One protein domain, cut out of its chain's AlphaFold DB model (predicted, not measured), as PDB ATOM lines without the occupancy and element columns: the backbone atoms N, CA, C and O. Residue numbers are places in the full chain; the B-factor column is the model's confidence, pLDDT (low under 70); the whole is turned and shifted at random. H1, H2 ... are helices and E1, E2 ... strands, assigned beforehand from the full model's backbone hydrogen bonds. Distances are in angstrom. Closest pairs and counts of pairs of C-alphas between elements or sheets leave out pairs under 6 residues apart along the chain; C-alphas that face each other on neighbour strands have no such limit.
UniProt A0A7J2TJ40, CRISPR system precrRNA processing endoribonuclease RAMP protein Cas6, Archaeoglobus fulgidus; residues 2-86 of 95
ATOM      1  N   ILE A   2      30.643 -28.050 -26.671       91.19
ATOM      2  CA  ILE A   2      30.520 -26.955 -25.683       91.19
ATOM      3  C   ILE A   2      29.055 -26.528 -25.467       91.19
ATOM      4  O   ILE A   2      28.590 -26.487 -24.332       91.19
ATOM      5  N   ARG A   3      28.291 -26.319 -26.553       93.25
ATOM      6  CA  ARG A   3      26.874 -25.900 -26.489       93.25
ATOM      7  C   ARG A   3      26.020 -26.785 -25.588       93.25
ATOM      8  O   ARG A   3      25.276 -26.278 -24.762       93.25
ATOM      9  N   ARG A   4      26.162 -28.108 -25.703       91.50
ATOM     10  CA  ARG A   4      25.418 -29.061 -24.868       91.50
ATOM     11  C   ARG A   4      25.719 -28.863 -23.384       91.50
ATOM     12  O   ARG A   4      24.810 -28.946 -22.568       91.50
ATOM     13  N   ARG A   5      26.977 -28.597 -23.033       90.75
ATOM     14  CA  ARG A   5      27.364 -28.340 -21.645       90.75
ATOM     15  C   ARG A   5      26.788 -27.021 -21.138       90.75
ATOM     16  O   ARG A   5      26.269 -26.996 -20.032       90.75
ATOM     17  N   LEU A   6      26.815 -25.976 -21.962       92.50
ATOM     18  CA  LEU A   6      26.176 -24.705 -21.630       92.50
ATOM     19  C   LEU A   6      24.660 -24.867 -21.430       92.50
ATOM     20  O   LEU A   6      24.126 -24.318 -20.478       92.50
ATOM     21  N   ILE A   7      23.982 -25.674 -22.256       93.00
ATOM     22  CA  ILE A   7      22.553 -25.990 -22.076       93.00
ATOM     23  C   ILE A   7      22.305 -26.639 -20.714       93.00
ATOM     24  O   ILE A   7      21.407 -26.212 -20.003       93.00
ATOM     25  N   LEU A   8      23.106 -27.639 -20.333       90.44
ATOM     26  CA  LEU A   8      22.966 -28.283 -19.023       90.44
ATOM     27  C   LEU A   8      23.167 -27.281 -17.883       90.44
ATOM     28  O   LEU A   8      22.374 -27.265 -16.953       90.44
ATOM     29  N   PHE A   9      24.176 -26.415 -17.994       89.62
ATOM     30  CA  PHE A   9      24.453 -25.394 -16.987       89.62
ATOM     31  C   PHE A   9      23.306 -24.382 -16.856       89.62
ATOM     32  O   PHE A   9      22.887 -24.064 -15.748       89.62
ATOM     33  N   VAL A  10      22.765 -23.903 -17.980       92.69
ATOM     34  CA  VAL A  10      21.621 -22.979 -17.992       92.69
ATOM     35  C   VAL A  10      20.368 -23.655 -17.444       92.69
ATOM     36  O   VAL A  10      19.670 -23.036 -16.655       92.69
ATOM     37  N   ASN A  11      20.105 -24.913 -17.802       92.06
ATOM     38  CA  ASN A  11      18.949 -25.658 -17.297       92.06
ATOM     39  C   ASN A  11      19.024 -25.924 -15.786       92.06
ATOM     40  O   ASN A  11      17.988 -26.066 -15.147       92.06
ATOM     41  N   GLU A  12      20.231 -26.057 -15.235       91.44
ATOM     42  CA  GLU A  12      20.438 -26.368 -13.819       91.44
ATOM     43  C   GLU A  12      20.445 -25.110 -12.939       91.44
ATOM     44  O   GLU A  12      19.879 -25.128 -11.849       91.44
ATOM     45  N   TYR A  13      21.060 -24.016 -13.403       90.19
ATOM     46  CA  TYR A  13      21.356 -22.846 -12.563       90.19
ATOM     47  C   TYR A  13      20.770 -21.522 -13.061       90.19
ATOM     48  O   TYR A  13      20.911 -20.503 -12.386       90.19
ATOM     49  N   GLY A  14      20.166 -21.484 -14.248       89.75
ATOM     50  CA  GLY A  14      19.731 -20.244 -14.882       89.75
ATOM     51  C   GLY A  14      18.321 -20.314 -15.453       89.75
ATOM     52  O   GLY A  14      17.627 -21.318 -15.368       89.75
ATOM     53  N   ASN A  15      17.914 -19.211 -16.077       84.25
ATOM     54  CA  ASN A  15      16.692 -19.117 -16.866       84.25
ATOM     55  C   ASN A  15      17.065 -18.478 -18.207       84.25
ATOM     56  O   ASN A  15      17.453 -17.312 -18.253       84.25
ATOM     57  N   GLY A  16      17.022 -19.241 -19.301       87.19
ATOM     58  CA  GLY A  16      17.402 -18.732 -20.619       87.19
ATOM     59  C   GLY A  16      17.505 -19.808 -21.694       87.19
ATOM     60  O   GLY A  16      17.446 -21.004 -21.418       87.19
ATOM     61  N   ARG A  17      17.666 -19.375 -22.948       88.88
ATOM     62  CA  ARG A  17      17.920 -20.262 -24.091       88.88
ATOM     63  C   ARG A  17      19.357 -20.101 -24.554       88.88
ATOM     64  O   ARG A  17      19.840 -18.984 -24.706       88.88
ATOM     65  N   VAL A  18      20.019 -21.222 -24.820       92.06
ATOM     66  CA  VAL A  18      21.354 -21.209 -25.421       92.06
ATOM     67  C   VAL A  18      21.206 -21.044 -26.933       92.06
ATOM     68  O   VAL A  18      20.637 -21.941 -27.571       92.06
ATOM     69  N   PRO A  19      21.701 -19.938 -27.517       90.25
ATOM     70  CA  PRO A  19      21.517 -19.666 -28.933       90.25
ATOM     71  C   PRO A  19      22.170 -20.744 -29.800       90.25
ATOM     72  O   PRO A  19      23.088 -21.463 -29.378       90.25
ATOM     73  N   ASP A  20      21.656 -20.880 -31.017       94.06
ATOM     74  CA  ASP A  20      22.348 -21.614 -32.066       94.06
ATOM     75  C   ASP A  20      23.538 -20.795 -32.580       94.06
ATOM     76  O   ASP A  20      23.644 -19.586 -32.351       94.06
ATOM     77  N   PHE A  21      24.466 -21.493 -33.224       94.62
ATOM     78  CA  PHE A  21      25.671 -20.910 -33.795       94.62
ATOM     79  C   PHE A  21      25.961 -21.559 -35.142       94.62
ATOM     80  O   PHE A  21      25.622 -22.727 -35.372       94.62
ATOM     81  N   ARG A  22      26.651 -20.821 -35.999       94.81
ATOM     82  CA  ARG A  22      27.157 -21.284 -37.283       94.81
ATOM     83  C   ARG A  22      28.658 -21.062 -37.345       94.81
ATOM     84  O   ARG A  22      29.160 -19.975 -37.078       94.81
ATOM     85  N   ILE A  23      29.366 -22.112 -37.740       94.50
ATOM     86  CA  ILE A  23      30.790 -22.047 -38.036       94.50
ATOM     87  C   ILE A  23      31.119 -22.962 -39.207       94.50
ATOM     88  O   ILE A  23      30.611 -24.081 -39.301       94.50
ATOM     89  N   LYS A  24      31.987 -22.481 -40.090       95.56
ATOM     90  CA  LYS A  24      32.605 -23.247 -41.160       95.56
ATOM     91  C   LYS A  24      34.113 -23.089 -41.049       95.56
ATOM     92  O   LYS A  24      34.637 -21.978 -41.052       95.56
ATOM     93  N   GLY A  25      34.808 -24.209 -40.988       93.81
ATOM     94  CA  GLY A  25      36.257 -24.249 -40.942       93.81
ATOM     95  C   GLY A  25      36.766 -25.636 -41.282       93.81
ATOM     96  O   GLY A  25      35.982 -26.575 -41.426       93.81
ATOM     97  N   GLU A  26      38.076 -25.744 -41.393       95.75
ATOM     98  CA  GLU A  26      38.790 -26.983 -41.672       95.75
ATOM     99  C   GLU A  26      39.900 -27.201 -40.643       95.75
ATOM    100  O   GLU A  26      40.431 -26.245 -40.068       95.75
ATOM    101  N   ILE A  27      40.219 -28.468 -40.383       95.94
ATOM    102  CA  ILE A  27      41.364 -28.855 -39.556       95.94
ATOM    103  C   ILE A  27      42.594 -28.817 -40.458       95.94
ATOM    104  O   ILE A  27      42.619 -29.486 -41.486       95.94
ATOM    105  N   LEU A  28      43.598 -28.035 -40.073       96.69
ATOM    106  CA  LEU A  28      44.882 -27.977 -40.773       96.69
ATOM    107  C   LEU A  28      45.864 -29.010 -40.222       96.69
ATOM    108  O   LEU A  28      46.609 -29.633 -40.970       96.69
ATOM    109  N   GLU A  29      45.880 -29.158 -38.901       96.88
ATOM    110  CA  GLU A  29      46.820 -30.010 -38.183       96.88
ATOM    111  C   GLU A  29      46.186 -30.435 -36.865       96.88
ATOM    112  O   GLU A  29      45.474 -29.652 -36.233       96.88
ATOM    113  N   GLU A  30      46.468 -31.652 -36.426       96.50
ATOM    114  CA  GLU A  30      46.096 -32.121 -35.103       96.50
ATOM    115  C   GLU A  30      47.133 -33.103 -34.564       96.50
ATOM    116  O   GLU A  30      47.701 -33.897 -35.312       96.50
ATOM    117  N   ASP A  31      47.361 -33.051 -33.257       97.38
ATOM    118  CA  ASP A  31      48.155 -34.039 -32.534       97.38
ATOM    119  C   ASP A  31      47.437 -34.379 -31.232       97.38
ATOM    120  O   ASP A  31      47.147 -33.504 -30.409       97.38
ATOM    121  N   TRP A  32      47.134 -35.664 -31.057       96.69
ATOM    122  CA  TRP A  32      46.328 -36.172 -29.959       96.69
ATOM    123  C   TRP A  32      47.035 -37.314 -29.243       96.69
ATOM    124  O   TRP A  32      47.328 -38.367 -29.808       96.69
ATOM    125  N   LYS A  33      47.172 -37.168 -27.927       97.25
ATOM    126  CA  LYS A  33      47.657 -38.214 -27.033       97.25
ATOM    127  C   LYS A  33      46.518 -38.767 -26.192       97.25
ATOM    128  O   LYS A  33      45.832 -38.030 -25.480       97.25
ATOM    129  N   LYS A  34      46.335 -40.088 -26.248       95.94
ATOM    130  CA  LYS A  34      45.381 -40.816 -25.404       95.94
ATOM    131  C   LYS A  34      45.995 -41.093 -24.036       95.94
ATOM    132  O   LYS A  34      47.162 -41.466 -23.941       95.94
ATOM    133  N   HIS A  35      45.179 -40.969 -22.998       93.75
ATOM    134  CA  HIS A  35      45.578 -41.210 -21.615       93.75
ATOM    135  C   HIS A  35      44.601 -42.150 -20.925       93.75
ATOM    136  O   HIS A  35      43.382 -41.999 -21.051       93.75
ATOM    137  N   GLU A  36      45.149 -43.071 -20.140       93.94
ATOM    138  CA  GLU A  36      44.410 -43.841 -19.146       93.94
ATOM    139  C   GLU A  36      44.736 -43.283 -17.758       93.94
ATOM    140  O   GLU A  36      45.866 -43.361 -17.280       93.94
ATOM    141  N   LEU A  37      43.732 -42.711 -17.103       89.44
ATOM    142  CA  LEU A  37      43.830 -42.164 -15.758       89.44
ATOM    143  C   LEU A  37      43.152 -43.113 -14.776       89.44
ATOM    144  O   LEU A  37      41.987 -43.486 -14.925       89.44
ATOM    145  N   VAL A  38      43.885 -43.489 -13.734       89.00
ATOM    146  CA  VAL A  38      43.418 -44.422 -12.714       89.00
ATOM    147  C   VAL A  38      43.186 -43.661 -11.420       89.00
ATOM    148  O   VAL A  38      44.110 -43.091 -10.851       89.00
ATOM    149  N   HIS A  39      41.954 -43.691 -10.920       83.88
ATOM    150  CA  HIS A  39      41.605 -43.109  -9.630       83.88
ATOM    151  C   HIS A  39      41.152 -44.205  -8.668       83.88
ATOM    152  O   HIS A  39      40.326 -45.052  -9.016       83.88
ATOM    153  N   ARG A  40      41.659 -44.176  -7.435       82.75
ATOM    154  CA  ARG A  40      41.228 -45.080  -6.368       82.75
ATOM    155  C   ARG A  40      40.435 -44.288  -5.336       82.75
ATOM    156  O   ARG A  40      40.999 -43.489  -4.600       82.75
ATOM    157  N   SER A  41      39.132 -44.536  -5.280       80.00
ATOM    158  CA  SER A  41      38.257 -43.986  -4.246       80.00
ATOM    159  C   SER A  41      38.154 -44.973  -3.086       80.00
ATOM    160  O   SER A  41      37.968 -46.170  -3.309       80.00
ATOM    161  N   ARG A  42      38.208 -44.476  -1.842       78.44
ATOM    162  CA  ARG A  42      37.966 -45.302  -0.644       78.44
ATOM    163  C   ARG A  42      36.558 -45.910  -0.623       78.44
ATOM    164  O   ARG A  42      36.394 -47.001  -0.101       78.44
ATOM    165  N   ARG A  43      35.561 -45.222  -1.197       80.19
ATOM    166  CA  ARG A  43      34.153 -45.667  -1.217       80.19
ATOM    167  C   ARG A  43      33.759 -46.395  -2.505       80.19
ATOM    168  O   ARG A  43      32.863 -47.222  -2.480       80.19
ATOM    169  N   GLY A  44      34.391 -46.063  -3.632       70.75
ATOM    170  CA  GLY A  44      33.968 -46.512  -4.967       70.75
ATOM    171  C   GLY A  44      34.929 -47.463  -5.680       70.75
ATOM    172  O   GLY A  44      34.763 -47.685  -6.878       70.75
ATOM    173  N   GLY A  45      35.957 -47.961  -4.988       84.00
ATOM    174  CA  GLY A  45      36.969 -48.840  -5.569       84.00
ATOM    175  C   GLY A  45      37.879 -48.143  -6.590       84.00
ATOM    176  O   GLY A  45      38.065 -46.922  -6.576       84.00
ATOM    177  N   LYS A  46      38.496 -48.940  -7.470       84.38
ATOM    178  CA  LYS A  46      39.395 -48.465  -8.530       84.38
ATOM    179  C   LYS A  46      38.576 -48.156  -9.786       84.38
ATOM    180  O   LYS A  46      37.908 -49.035 -10.318       84.38
ATOM    181  N   ARG A  47      38.640 -46.917 -10.268       86.81
ATOM    182  CA  ARG A  47      37.993 -46.462 -11.503       86.81
ATOM    183  C   ARG A  47      39.044 -46.085 -12.537       86.81
ATOM    184  O   ARG A  47      40.078 -45.513 -12.195       86.81
ATOM    185  N   LYS A  48      38.745 -46.385 -13.798       89.88
ATOM    186  CA  LYS A  48      39.539 -45.976 -14.958       89.88
ATOM    187  C   LYS A  48      38.803 -44.881 -15.721       89.88
ATOM    188  O   LYS A  48      37.582 -44.934 -15.884       89.88
ATOM    189  N   PHE A  49      39.549 -43.891 -16.178       89.62
ATOM    190  CA  PHE A  49      39.077 -42.787 -16.996       89.62
ATOM    191  C   PHE A  49      39.947 -42.730 -18.241       89.62
ATOM    192  O   PHE A  49      41.166 -42.771 -18.138       89.62
ATOM    193  N   TYR A  50      39.321 -42.615 -19.403       91.12
ATOM    194  CA  TYR A  50      40.030 -42.425 -20.658       91.12
ATOM    195  C   TYR A  50      39.830 -40.985 -21.104       91.12
ATOM    196  O   TYR A  50      38.703 -40.483 -21.093       91.12
ATOM    197  N   GLY A  51      40.927 -40.320 -21.438       91.69
ATOM    198  CA  GLY A  51      40.939 -38.930 -21.871       91.69
ATOM    199  C   GLY A  51      41.911 -38.722 -23.020       91.69
ATOM    200  O   GLY A  51      42.714 -39.598 -23.341       91.69
ATOM    201  N   MET A  52      41.832 -37.549 -23.635       93.19
ATOM    202  CA  MET A  52      42.782 -37.108 -24.647       93.19
ATOM    203  C   MET A  52      43.303 -35.725 -24.275       93.19
ATOM    204  O   MET A  52      42.555 -34.905 -23.743       93.19
ATOM    205  N   THR A  53      44.578 -35.483 -24.553       95.81
ATOM    206  CA  THR A  53      45.172 -34.142 -24.568       95.81
ATOM    207  C   THR A  53      45.855 -33.941 -25.905       95.81
ATOM    208  O   THR A  53      46.260 -34.912 -26.537       95.81
ATOM    209  N   GLY A  54      46.031 -32.698 -26.312       95.88
ATOM    210  CA  GLY A  54      46.638 -32.403 -27.596       95.88
ATOM    211  C   GLY A  54      46.262 -31.017 -28.065       95.88
ATOM    212  O   GLY A  54      45.761 -30.207 -27.279       95.88
ATOM    213  N   PHE A  55      46.476 -30.774 -29.347       96.25
ATOM    214  CA  PHE A  55      46.053 -29.552 -30.004       96.25
ATOM    215  C   PHE A  55      45.463 -29.877 -31.371       96.25
ATOM    216  O   PHE A  55      45.761 -30.905 -31.974       96.25
ATOM    217  N   ALA A  56      44.655 -28.952 -31.870       95.12
ATOM    218  CA  ALA A  56      44.268 -28.919 -33.265       95.12
ATOM    219  C   ALA A  56      44.301 -27.473 -33.752       95.12
ATOM    220  O   ALA A  56      43.881 -26.553 -33.044       95.12
ATOM    221  N   LYS A  57      44.833 -27.283 -34.956       96.12
ATOM    222  CA  LYS A  57      44.868 -26.010 -35.666       96.12
ATOM    223  C   LYS A  57      43.724 -25.991 -36.658       96.12
ATOM    224  O   LYS A  57      43.575 -26.906 -37.467       96.12
ATOM    225  N   TYR A  58      42.942 -24.925 -36.607       93.62
ATOM    226  CA  TYR A  58      41.785 -24.751 -37.468       93.62
ATOM    227  C   TYR A  58      41.954 -23.507 -38.322       93.62
ATOM    228  O   TYR A  58      42.355 -22.456 -37.820       93.62
ATOM    229  N   LYS A  59      41.559 -23.606 -39.589       95.19
ATOM    230  CA  LYS A  59      41.271 -22.436 -40.411       95.19
ATOM    231  C   LYS A  59      39.775 -22.184 -40.369       95.19
ATOM    232  O   LYS A  59      38.987 -23.016 -40.812       95.19
ATOM    233  N   VAL A  60      39.380 -21.043 -39.819       93.56
ATOM    234  CA  VAL A  60      37.975 -20.631 -39.757       93.56
ATOM    235  C   VAL A  60      37.669 -19.791 -40.993       93.56
ATOM    236  O   VAL A  60      38.298 -18.761 -41.211       93.56
ATOM    237  N   HIS A  61      36.729 -20.246 -41.821       94.75
ATOM    238  CA  HIS A  61      36.291 -19.530 -43.023       94.75
ATOM    239  C   HIS A  61      35.120 -18.589 -42.743       94.75
ATOM    240  O   HIS A  61      35.028 -17.530 -43.349       94.75
ATOM    241  N   ASP A  62      34.208 -19.009 -41.868       95.00
ATOM    242  CA  ASP A  62      32.985 -18.288 -41.517       95.00
ATOM    243  C   ASP A  62      32.624 -18.643 -40.074       95.00
ATOM    244  O   ASP A  62      32.652 -19.819 -39.703       95.00
ATOM    245  N   ALA A  63      32.315 -17.651 -39.250       93.38
ATOM    246  CA  ALA A  63      31.871 -17.847 -37.876       93.38
ATOM    247  C   ALA A  63      30.980 -16.679 -37.471       93.38
ATOM    248  O   ALA A  63      31.371 -15.522 -37.611       93.38
ATOM    249  N   ASP A  64      29.802 -16.989 -36.937       95.75
ATOM    250  CA  ASP A  64      28.968 -15.966 -36.320       95.75
ATOM    251  C   ASP A  64      29.481 -15.579 -34.921       95.75
ATOM    252  O   ASP A  64      30.297 -16.267 -34.291       95.75
ATOM    253  N   ASP A  65      28.971 -14.462 -34.405       94.12
ATOM    254  CA  ASP A  65      29.336 -13.964 -33.076       94.12
ATOM    255  C   ASP A  65      29.043 -14.986 -31.970       94.12
ATOM    256  O   ASP A  65      29.762 -15.065 -30.968       94.12
ATOM    257  N   ASN A  66      27.993 -15.794 -32.142       94.88
ATOM    258  CA  ASN A  66      27.601 -16.808 -31.170       94.88
ATOM    259  C   ASN A  66      28.606 -17.960 -31.116       94.88
ATOM    260  O   ASN A  66      28.885 -18.448 -30.019       94.88
ATOM    261  N   ALA A  67      29.193 -18.367 -32.242       93.44
ATOM    262  CA  ALA A  67      30.238 -19.381 -32.296       93.44
ATOM    263  C   ALA A  67      31.467 -18.923 -31.505       93.44
ATOM    264  O   ALA A  67      31.964 -19.653 -30.643       93.44
ATOM    265  N   MET A  68      31.903 -17.680 -31.722       91.00
ATOM    266  CA  MET A  68      33.058 -17.115 -31.022       91.00
ATOM    267  C   MET A  68      32.792 -16.922 -29.526       91.00
ATOM    268  O   MET A  68      33.648 -17.236 -28.694       91.00
ATOM    269  N   ARG A  69      31.588 -16.473 -29.151       93.56
ATOM    270  CA  ARG A  69      31.167 -16.402 -27.740       93.56
ATOM    271  C   ARG A  69      31.133 -17.779 -27.093       93.56
ATOM    272  O   ARG A  69      31.627 -17.941 -25.979       93.56
ATOM    273  N   LEU A  70      30.586 -18.776 -27.786       94.12
ATOM    274  CA  LEU A  70      30.500 -20.142 -27.282       94.12
ATOM    275  C   LEU A  70      31.888 -20.724 -27.019       94.12
ATOM    276  O   LEU A  70      32.087 -21.391 -26.007       94.12
ATOM    277  N   PHE A  71      32.849 -20.450 -27.896       92.12
ATOM    278  CA  PHE A  71      34.232 -20.859 -27.707       92.12
ATOM    279  C   PHE A  71      34.862 -20.267 -26.448       92.12
ATOM    280  O   PHE A  71      35.377 -21.026 -25.628       92.12
ATOM    281  N   ARG A  72      34.728 -18.951 -26.239       92.50
ATOM    282  CA  ARG A  72      35.215 -18.275 -25.022       92.50
ATOM    283  C   ARG A  72      34.570 -18.832 -23.754       92.50
ATOM    284  O   ARG A  72      35.245 -19.063 -22.758       92.50
ATOM    285  N   ILE A  73      33.262 -19.099 -23.790       93.69
ATOM    286  CA  ILE A  73      32.562 -19.755 -22.674       93.69
ATOM    287  C   ILE A  73      33.134 -21.157 -22.435       93.69
ATOM    288  O   ILE A  73      33.329 -21.566 -21.293       93.69
ATOM    289  N   GLY A  74      33.419 -21.898 -23.505       93.62
ATOM    290  CA  GLY A  74      33.987 -23.237 -23.429       93.62
ATOM    291  C   GLY A  74      35.370 -23.294 -22.780       93.62
ATOM    292  O   GLY A  74      35.641 -24.270 -22.088       93.62
ATOM    293  N   GLU A  75      36.204 -22.261 -22.915       94.12
ATOM    294  CA  GLU A  75      37.480 -22.177 -22.184       94.12
ATOM    295  C   GLU A  75      37.271 -22.122 -20.661       94.12
ATOM    296  O   GLU A  75      38.078 -22.658 -19.903       94.12
ATOM    297  N   LEU A  76      36.161 -21.528 -20.206       92.44
ATOM    298  CA  LEU A  76      35.821 -21.412 -18.784       92.44
ATOM    299  C   LEU A  76      35.168 -22.678 -18.228       92.44
ATOM    300  O   LEU A  76      35.472 -23.093 -17.113       92.44
ATOM    301  N   ILE A  77      34.241 -23.282 -18.976       92.00
ATOM    302  CA  ILE A  77      33.437 -24.405 -18.466       92.00
ATOM    303  C   ILE A  77      33.953 -25.775 -18.917       92.00
ATOM    304  O   ILE A  77      33.481 -26.795 -18.407       92.00
ATOM    305  N   GLY A  78      34.879 -25.814 -19.873       93.44
ATOM    306  CA  GLY A  78      35.332 -27.016 -20.565       93.44
ATOM    307  C   GLY A  78      34.341 -27.533 -21.617       93.44
ATOM    308  O   GLY A  78      33.246 -27.007 -21.831       93.44
ATOM    309  N   ALA A  79      34.712 -28.625 -22.280       92.00
ATOM    310  CA  ALA A  79      33.908 -29.314 -23.280       92.00
ATOM    311  C   ALA A  79      33.774 -30.809 -22.973       92.00
ATOM    312  O   ALA A  79      34.698 -31.467 -22.507       92.00
ATOM    313  N   GLY A  80      32.613 -31.376 -23.310       88.75
ATOM    314  CA  GLY A  80      32.386 -32.817 -23.215       88.75
ATOM    315  C   GLY A  80      32.054 -33.304 -21.802       88.75
ATOM    316  O   GLY A  80      31.522 -32.570 -20.965       88.75
ATOM    317  N   ALA A  81      32.282 -34.596 -21.571       84.94
ATOM    318  CA  ALA A  81      31.914 -35.266 -20.329       84.94
ATOM    319  C   ALA A  81      32.928 -34.992 -19.209       84.94
ATOM    320  O   ALA A  81      34.116 -34.821 -19.457       84.94
ATOM    321  N   LYS A  82      32.458 -35.034 -17.955       86.75
ATOM    322  CA  LYS A  82      33.297 -34.958 -16.741       86.75
ATOM    323  C   LYS A  82      34.121 -33.669 -16.593       86.75
ATOM    324  O   LYS A  82      35.044 -33.641 -15.787       86.75
ATOM    325  N   ALA A  83      33.758 -32.587 -17.275       87.44
ATOM    326  CA  ALA A  83      34.442 -31.306 -17.105       87.44
ATOM    327  C   ALA A  83      34.333 -30.733 -15.679       87.44
ATOM    328  O   ALA A  83      35.268 -30.106 -15.200       87.44
ATOM    329  N   SER A  84      33.291 -31.084 -14.916       85.62
ATOM    330  CA  SER A  84      33.212 -30.766 -13.476       85.62
ATOM    331  C   SER A  84      34.273 -31.489 -12.621       85.62
ATOM    332  O   SER A  84      34.469 -31.138 -11.466       85.62
ATOM    333  N   PHE A  85      34.968 -32.484 -13.184       86.88
ATOM    334  CA  PHE A  85      36.107 -33.185 -12.578       86.88
ATOM    335  C   PHE A  85      37.451 -32.785 -13.215       86.88
ATOM    336  O   PHE A  85      38.426 -33.522 -13.085       86.88
ATOM    337  N   GLY A  86      37.510 -31.664 -13.945       88.62
ATOM    338  CA  GLY A  86      38.751 -31.146 -14.539       88.62
ATOM    339  C   GLY A  86      39.067 -31.630 -15.962       88.62
ATOM    340  O   GLY A  86      40.154 -31.366 -16.462       88.62
TER     341      GLY A  86
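AT A GLANCE: This is residues 2 to 86 of the 95 residues of the protein "CRISPR system precrRNA processing endoribonuclease RAMP protein Cas6" of Archaeoglobus fulgidus (UniProt A0A7J2TJ40). Picture a long two-stranded hairpin, E1 and E2, that bends sharply near its open end, where two helices sit; H1, with its first residues, meets H2 at a steep angle. The printed part has 85 residues, with the order H1, E1, E2, H2 along the chain; the sheet, E1 - E2, is antiparallel and the class is mixed, helices and strands. The whole is loose, with a radius of gyration of the C-alphas of 16.3 A, and flat, spanning 48 by 38 by 14 A.

IN THESE COORDINATES: Find C-alpha 2 at (30.520, -26.955, -25.683); from there H1 runs through residues 2 to 13, 16.5 A long. E1, residues 23 to 41, covers 41.0 A and bends by 97 degrees at residue 26. E2, residues 45 to 63, covers 45.1 A and bends by 99 degrees at residue 60. H2, residues 65 to 77, is 18.4 A long and ends at C-alpha 77, (33.437, -24.405, -18.466).

HOW THE PARTS SIT: Look first at the hairpin of E1 and E2, antiparallel at 168 degrees: N 33 and O 53, 2.8 A, and N 24 and O 62, 2.8 A, are within hydrogen-bond range. Next, the closest C-alphas of E1 and H2 are those of Ile 23 and Ala 67, 6.4 A apart. H1 touches H2 with residues 2 to 6 alone, and the closest C-alphas, of Ile 2 and Gly 74, are 5.6 A apart. Their lines stand at a steep tilt of 69 degrees, only just short of about perpendicular, and they run the same way. H1 and E2 are apart. Every O i to N i+4 pair is within hydrogen-bond range in H1, and 8 of 9 in H2.

THE WHOLE: The C-alphas of Arg 42 and His 61 are the two farthest apart, at 49.6 A. The printed part has no cut; the links E1 to E2 and E2 to H2 are tight, and H1 to E1 is short. The mean pLDDT of the printed part is 91.4, and no printed residue is under 70.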